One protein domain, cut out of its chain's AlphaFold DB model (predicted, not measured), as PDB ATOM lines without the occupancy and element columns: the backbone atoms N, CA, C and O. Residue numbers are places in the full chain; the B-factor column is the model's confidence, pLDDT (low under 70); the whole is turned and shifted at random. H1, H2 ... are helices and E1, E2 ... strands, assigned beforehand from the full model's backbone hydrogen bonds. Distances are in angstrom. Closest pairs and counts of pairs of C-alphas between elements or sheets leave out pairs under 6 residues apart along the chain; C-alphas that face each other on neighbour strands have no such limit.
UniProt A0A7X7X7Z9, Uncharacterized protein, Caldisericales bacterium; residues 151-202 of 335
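Overview. This is residues 151 to 202 of the 335 residues of an uncharacterized protein of Caldisericales bacterium (UniProt A0A7X7X7Z9). Two helices, H2 and H3, make a V that closes at the tight link between them, and a small ribbon of two parallel strands, E1 and E2, lies at the V's open end. A single short turn of helix, H1, lies beside E1, and the stretch of residues 188 to 197 leads from H3 back to E2. The printed part has 52 residues, with three named helices and two named strands in the order H1, E1, H2, H3, E2, and its class is mostly helix. The whole is compact, with a radius of gyration of the C-alphas of 10.8 A, and its outline is elongated, spanning 32 by 19 by 18 A.

Along the chain. H1 is residues 151 to 154, and C-alpha 151 stands at (176.271, 157.170, 75.457). E1 is residues 156 to 158. H2 follows as residues 160 to 170, 15.3 A from first to last C-alpha, and C-alpha 170 stands at (176.868, 174.320, 74.634). H3 is residues 174 to 187, the longest helix at 14 residues and 19.8 A. E2 is residues 198 to 200, and its last C-alpha, 200, stands at (183.431, 158.046, 68.638).

Arrangement. The closest C-alphas of H1 and E1 are those of Glu 151 and Lys 157, 5.6 A apart. E1 and E2 are parallel neighbours, with 23 degrees between their directions. The C-alphas of Ile 156 and Thr 198, which face each other, are 4.6 A apart. Across this pair N 157 and O 198 are within hydrogen-bond range at 2.8 A, and N 200 and O 157 also at 2.8 A. E1, H2, H3 and E2 form a strand-helix-strand unit, two parallel neighbour strands with helices between them in the chain, and its crossover is left-handed. H2 and H3 touch, and H3 does so with residues 176 to 181 alone. Their closest C-alphas are those of Ala 170 and Leu 177, 4.8 A apart. They run opposite ways at a steep tilt of 49 degrees. H1 is apart from H2, H3 and E2; E1 is apart from H3, and H2 from E2. In H2 and H3 every O i to N i+4 pair is within hydrogen-bond range, while H1, with 4 residues, is too short for such a pair.

Size, cuts and confidence. The two C-alphas farthest apart are those of Asn 171 and Gln 195, at 32.5 A. The printed part has no cut. The links H1 to E1, E1 to H2 and H2 to H3 are tight, and the link H3 to E2, with 10 residues, is short; no link is long. The mean pLDDT of the printed part is 97.4, and no printed residue is under 70.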
ATOM      1  N   GLU A 151     175.261 158.205  75.706       98.44
ATOM      2  CA  GLU A 151     176.271 157.170  75.457       98.44
ATOM      3  C   GLU A 151     175.749 155.776  75.822       98.44
ATOM      4  O   GLU A 151     175.822 154.848  75.013       98.44
ATOM      5  N   GLN A 152     175.154 155.640  77.014       98.38
ATOM      6  CA  GLN A 152     174.565 154.386  77.477       98.38
ATOM      7  C   GLN A 152     173.379 153.953  76.603       98.38
ATOM      8  O   GLN A 152     173.288 152.782  76.239       98.38
ATOM      9  N   ALA A 153     172.478 154.876  76.256       98.00
ATOM     10  CA  ALA A 153     171.293 154.572  75.451       98.00
ATOM     11  C   ALA A 153     171.645 154.102  74.027       98.00
ATOM     12  O   ALA A 153     170.961 153.245  73.461       98.00
ATOM     13  N   LEU A 154     172.721 154.643  73.451       98.25
ATOM     14  CA  LEU A 154     173.168 154.325  72.094       98.25
ATOM     15  C   LEU A 154     174.258 153.244  72.039       98.25
ATOM     16  O   LEU A 154     174.610 152.808  70.943       98.25
ATOM     17  N   ASN A 155     174.755 152.778  73.189       98.44
ATOM     18  CA  ASN A 155     175.903 151.873  73.296       98.44
ATOM     19  C   ASN A 155     177.142 152.418  72.554       98.44
ATOM     20  O   ASN A 155     177.799 151.728  71.767       98.44
ATOM     21  N   ILE A 156     177.441 153.696  72.787       98.56
ATOM     22  CA  ILE A 156     178.596 154.405  72.228       98.56
ATOM     23  C   ILE A 156     179.447 155.007  73.345       98.56
ATOM     24  O   ILE A 156     178.990 155.167  74.474       98.56
ATOM     25  N   LYS A 157     180.685 155.384  73.024       98.62
ATOM     26  CA  LYS A 157     181.548 156.158  73.917       98.62
ATOM     27  C   LYS A 157     182.237 157.278  73.152       98.62
ATOM     28  O   LYS A 157     183.032 157.011  72.257       98.62
ATOM     29  N   ILE A 158     181.955 158.519  73.515       98.62
ATOM     30  CA  ILE A 158     182.584 159.716  72.969       98.62
ATOM     31  C   ILE A 158     183.903 159.950  73.707       98.62
ATOM     32  O   ILE A 158     184.007 159.802  74.928       98.62
ATOM     33  N   PHE A 159     184.944 160.291  72.952       98.19
ATOM     34  CA  PHE A 159     186.258 160.560  73.519       98.19
ATOM     35  C   PHE A 159     186.225 161.779  74.472       98.19
ATOM     36  O   PHE A 159     185.591 162.779  74.125       98.19
ATOM     37  N   PRO A 160     186.899 161.742  75.643       98.06
ATOM     38  CA  PRO A 160     186.798 162.801  76.658       98.06
ATOM     39  C   PRO A 160     187.082 164.215  76.137       98.06
ATOM     40  O   PRO A 160     186.322 165.133  76.426       98.06
ATOM     41  N   ASP A 161     188.095 164.381  75.284       98.31
ATOM     42  CA  ASP A 161     188.434 165.696  74.722       98.31
ATOM     43  C   ASP A 161     187.316 166.270  73.830       98.31
ATOM     44  O   ASP A 161     187.174 167.488  73.708       98.31
ATOM     45  N   LEU A 162     186.516 165.411  73.182       98.56
ATOM     46  CA  LEU A 162     185.345 165.844  72.412       98.56
ATOM     47  C   LEU A 162     184.184 166.195  73.340       98.56
ATOM     48  O   LEU A 162     183.490 167.174  73.088       98.56
ATOM     49  N   VAL A 163     183.999 165.440  74.428       98.56
ATOM     50  CA  VAL A 163     182.999 165.744  75.464       98.56
ATOM     51  C   VAL A 163     183.233 167.139  76.042       98.56
ATOM     52  O   VAL A 163     182.313 167.955  76.040       98.56
ATOM     53  N   ASP A 164     184.465 167.449  76.445       98.44
ATOM     54  CA  ASP A 164     184.809 168.750  77.032       98.44
ATOM     55  C   ASP A 164     184.592 169.900  76.032       98.44
ATOM     56  O   ASP A 164     184.085 170.970  76.379       98.44
ATOM     57  N   GLN A 165     184.916 169.674  74.756       98.50
ATOM     58  CA  GLN A 165     184.635 170.631  73.687       98.50
ATOM     59  C   GLN A 165     183.133 170.862  73.478       98.50
ATOM     60  O   GLN A 165     182.716 172.008  73.321       98.50
ATOM     61  N   ILE A 166     182.333 169.793  73.461       98.50
ATOM     62  CA  ILE A 166     180.881 169.852  73.249       98.50
ATOM     63  C   ILE A 166     180.196 170.575  74.415       98.50
ATOM     64  O   ILE A 166     179.343 171.430  74.178       98.50
ATOM     65  N   ILE A 167     180.606 170.299  75.657       98.06
ATOM     66  CA  ILE A 167     180.112 170.995  76.856       98.06
ATOM     67  C   ILE A 167     180.429 172.490  76.774       98.06
ATOM     68  O   ILE A 167     179.532 173.323  76.909       98.06
ATOM     69  N   LYS A 168     181.680 172.844  76.456       96.31
ATOM     70  CA  LYS A 168     182.078 174.248  76.299       96.31
ATOM     71  C   LYS A 168     181.281 174.955  75.203       96.31
ATOM     72  O   LYS A 168     180.876 176.101  75.364       96.31
ATOM     73  N   ASP A 169     181.055 174.282  74.081       97.06
ATOM     74  CA  ASP A 169     180.290 174.831  72.964       97.06
ATOM     75  C   ASP A 169     178.807 175.037  73.297       97.06
ATOM     76  O   ASP A 169     178.188 175.967  72.773       97.06
ATOM     77  N   ALA A 170     178.252 174.220  74.195       95.94
ATOM     78  CA  ALA A 170     176.868 174.320  74.634       95.94
ATOM     79  C   ALA A 170     176.578 175.586  75.453       95.94
ATOM     80  O   ALA A 170     175.425 176.008  75.499       95.94
ATOM     81  N   ASN A 171     177.580 176.227  76.070       92.75
ATOM     82  CA  ASN A 171     177.402 177.484  76.818       92.75
ATOM     83  C   ASN A 171     176.284 177.414  77.892       92.75
ATOM     84  O   ASN A 171     175.517 178.365  78.095       92.75
ATOM     85  N   GLY A 172     176.150 176.259  78.557       91.44
ATOM     86  CA  GLY A 172     175.085 175.994  79.535       91.44
ATOM     87  C   GLY A 172     173.705 175.684  78.931       91.44
ATOM     88  O   GLY A 172     172.739 175.529  79.673       91.44
ATOM     89  N   SER A 173     173.575 175.609  77.601       92.31
ATOM     90  CA  SER A 173     172.325 175.275  76.908       92.31
ATOM     91  C   SER A 173     172.229 173.777  76.627       92.31
ATOM     92  O   SER A 173     172.928 173.246  75.762       92.31
ATOM     93  N   VAL A 174     171.302 173.095  77.305       94.69
ATOM     94  CA  VAL A 174     170.987 171.678  77.042       94.69
ATOM     95  C   VAL A 174     170.490 171.465  75.614       94.69
ATOM     96  O   VAL A 174     170.877 170.491  74.974       94.69
ATOM     97  N   GLY A 175     169.678 172.386  75.087       93.94
ATOM     98  CA  GLY A 175     169.183 172.291  73.713       93.94
ATOM     99  C   GLY A 175     170.325 172.311  72.694       93.94
ATOM    100  O   GLY A 175     170.375 171.467  71.801       93.94
ATOM    101  N   LEU A 176     171.295 173.215  72.865       96.06
ATOM    102  CA  LEU A 176     172.474 173.263  71.999       96.06
ATOM    103  C   LEU A 176     173.369 172.030  72.192       96.06
ATOM    104  O   LEU A 176     173.813 171.453  71.202       96.06
ATOM    105  N   LEU A 177     173.578 171.585  73.437       98.19
ATOM    106  CA  LEU A 177     174.316 170.355  73.749       98.19
ATOM    107  C   LEU A 177     173.753 169.161  72.966       98.19
ATOM    108  O   LEU A 177     174.485 168.475  72.253       98.19
ATOM    109  N   GLN A 178     172.439 168.941  73.060       97.56
ATOM    110  CA  GLN A 178     171.751 167.842  72.386       97.56
ATOM    111  C   GLN A 178     171.826 167.970  70.864       97.56
ATOM    112  O   GLN A 178     172.117 166.980  70.198       97.56
ATOM    113  N   ARG A 179     171.659 169.176  70.304       97.69
ATOM    114  CA  ARG A 179     171.814 169.416  68.857       97.69
ATOM    115  C   ARG A 179     173.226 169.099  68.366       97.69
ATOM    116  O   ARG A 179     173.373 168.522  67.286       97.69
ATOM    117  N   ILE A 180     174.261 169.469  69.127       98.50
ATOM    118  CA  ILE A 180     175.656 169.148  68.790       98.50
ATOM    119  C   ILE A 180     175.857 167.631  68.807       98.50
ATOM    120  O   ILE A 180     176.360 167.086  67.825       98.50
ATOM    121  N   LEU A 181     175.424 166.952  69.874       98.50
ATOM    122  CA  LEU A 181     175.542 165.496  70.017       98.50
ATOM    123  C   LEU A 181     174.796 164.746  68.912       98.50
ATOM    124  O   LEU A 181     175.356 163.838  68.309       98.50
ATOM    125  N   GLU A 182     173.563 165.146  68.605       98.19
ATOM    126  CA  GLU A 182     172.757 164.548  67.542       98.19
ATOM    127  C   GLU A 182     173.457 164.672  66.183       98.19
ATOM    128  O   GLU A 182     173.653 163.676  65.485       98.19
ATOM    129  N   ASN A 183     173.886 165.884  65.810       98.44
ATOM    130  CA  ASN A 183     174.574 166.089  64.537       98.44
ATOM    131  C   ASN A 183     175.925 165.368  64.500       98.44
ATOM    132  O   ASN A 183     176.289 164.841  63.452       98.44
ATOM    133  N   TYR A 184     176.644 165.298  65.621       98.69
ATOM    134  CA  TYR A 184     177.886 164.540  65.719       98.69
ATOM    135  C   TYR A 184     177.647 163.036  65.512       98.69
ATOM    136  O   TYR A 184     178.289 162.434  64.655       98.69
ATOM    137  N   CYS A 185     176.654 162.452  66.188       98.19
ATOM    138  CA  CYS A 185     176.245 161.059  65.990       98.19
ATOM    139  C   CYS A 185     175.840 160.776  64.537       98.19
ATOM    140  O   CYS A 185     176.258 159.767  63.971       98.19
ATOM    141  N   ILE A 186     175.083 161.674  63.899       97.94
ATOM    142  CA  ILE A 186     174.701 161.559  62.483       97.94
ATOM    143  C   ILE A 186     175.934 161.553  61.569       97.94
ATOM    144  O   ILE A 186     176.008 160.734  60.652       97.94
ATOM    145  N   GLU A 187     176.902 162.439  61.808       98.25
ATOM    146  CA  GLU A 187     178.149 162.510  61.034       98.25
ATOM    147  C   GLU A 187     179.055 161.286  61.261       98.25
ATOM    148  O   GLU A 187     179.797 160.885  60.357       98.25
ATOM    149  N   GLU A 188     178.973 160.665  62.435       97.75
ATOM    150  CA  GLU A 188     179.624 159.396  62.795       97.75
ATOM    151  C   GLU A 188     178.856 158.153  62.284       97.75
ATOM    152  O   GLU A 188     179.326 157.024  62.417       97.75
ATOM    153  N   GLY A 189     177.677 158.319  61.670       96.81
ATOM    154  CA  GLY A 189     176.854 157.201  61.188       96.81
ATOM    155  C   GLY A 189     176.175 156.399  62.310       96.81
ATOM    156  O   GLY A 189     175.907 155.197  62.181       96.81
ATOM    157  N   CYS A 190     175.921 157.035  63.451       96.88
ATOM    158  CA  CYS A 190     175.180 156.482  64.577       96.88
ATOM    159  C   CYS A 190     173.712 156.932  64.527       96.88
ATOM    160  O   CYS A 190     173.353 157.963  65.086       96.88
ATOM    161  N   TYR A 191     172.870 156.144  63.851       96.19
ATOM    162  CA  TYR A 191     171.428 156.409  63.696       96.19
ATOM    163  C   TYR A 191     170.538 155.602  64.652       96.19
ATOM    164  O   TYR A 191     169.347 155.871  64.768       96.19
ATOM    165  N   GLU A 192     171.110 154.603  65.316       96.50
ATOM    166  CA  GLU A 192     170.429 153.675  66.215       96.50
ATOM    167  C   GLU A 192     171.431 153.124  67.238       96.50
ATOM    168  O   GLU A 192     172.648 153.261  67.060       96.50
ATOM    169  N   THR A 193     170.920 152.495  68.299       98.12
ATOM    170  CA  THR A 193     171.740 151.824  69.313       98.12
ATOM    171  C   THR A 193     172.633 150.760  68.674       98.12
ATOM    172  O   THR A 193     172.174 149.917  67.903       98.12
ATOM    173  N   LYS A 194     173.925 150.775  69.009       97.38
ATOM    174  CA  LYS A 194     174.911 149.839  68.463       97.38
ATOM    175  C   LYS A 194     174.849 148.489  69.179       97.38
ATOM    176  O   LYS A 194     174.663 148.420  70.391       97.38
ATOM    177  N   GLN A 195     175.041 147.399  68.433       96.81
ATOM    178  CA  GLN A 195     175.109 146.049  69.012       96.81
ATOM    179  C   GLN A 195     176.362 145.865  69.879       96.81
ATOM    180  O   GLN A 195     176.302 145.242  70.936       96.81
ATOM    181  N   GLU A 196     177.477 146.459  69.454       96.94
ATOM    182  CA  GLU A 196     178.749 146.474  70.174       96.94
ATOM    183  C   GLU A 196     179.134 147.908  70.539       96.94
ATOM    184  O   GLU A 196     178.818 148.852  69.805       96.94
ATOM    185  N   LEU A 197     179.838 148.061  71.666       98.00
ATOM    186  CA  LEU A 197     180.286 149.366  72.139       98.00
ATOM    187  C   LEU A 197     181.159 150.039  71.074       98.00
ATOM    188  O   LEU A 197     182.240 149.554  70.743       98.00
ATOM    189  N   THR A 198     180.693 151.175  70.557       98.00
ATOM    190  CA  THR A 198     181.389 151.916  69.498       98.00
ATOM    191  C   THR A 198     182.016 153.192  70.050       98.00
ATOM    192  O   THR A 198     181.329 154.027  70.631       98.00
ATOM    193  N   HIS A 199     183.320 153.378  69.839       98.00
ATOM    194  CA  HIS A 199     184.024 154.593  70.255       98.00
ATOM    195  C   HIS A 199     183.974 155.674  69.165       98.00
ATOM    196  O   HIS A 199     184.397 155.427  68.036       98.00
ATOM    197  N   LEU A 200     183.496 156.871  69.511       98.00
ATOM    198  CA  LEU A 200     183.431 158.046  68.638       98.00
ATOM    199  C   LEU A 200     184.548 159.030  69.007       98.00
ATOM    200  O   LEU A 200     184.655 159.454  70.161       98.00
ATOM    201  N   GLN A 201     185.404 159.359  68.039       97.38
ATOM    202  CA  GLN A 201     186.617 160.156  68.272       97.38
ATOM    203  C   GLN A 201     187.024 161.060  67.092       97.38
ATOM    204  O   GLN A 201     188.065 161.714  67.163       97.38
ATOM    205  N   ASP A 202     186.264 161.105  65.990       98.00
ATOM    206  CA  ASP A 202     186.657 161.870  64.801       98.00
ATOM    207  C   ASP A 202     186.304 163.363  64.948       98.00
ATOM    208  O   ASP A 202     185.181 163.809  64.696       98.00
TER     209      ASP A 202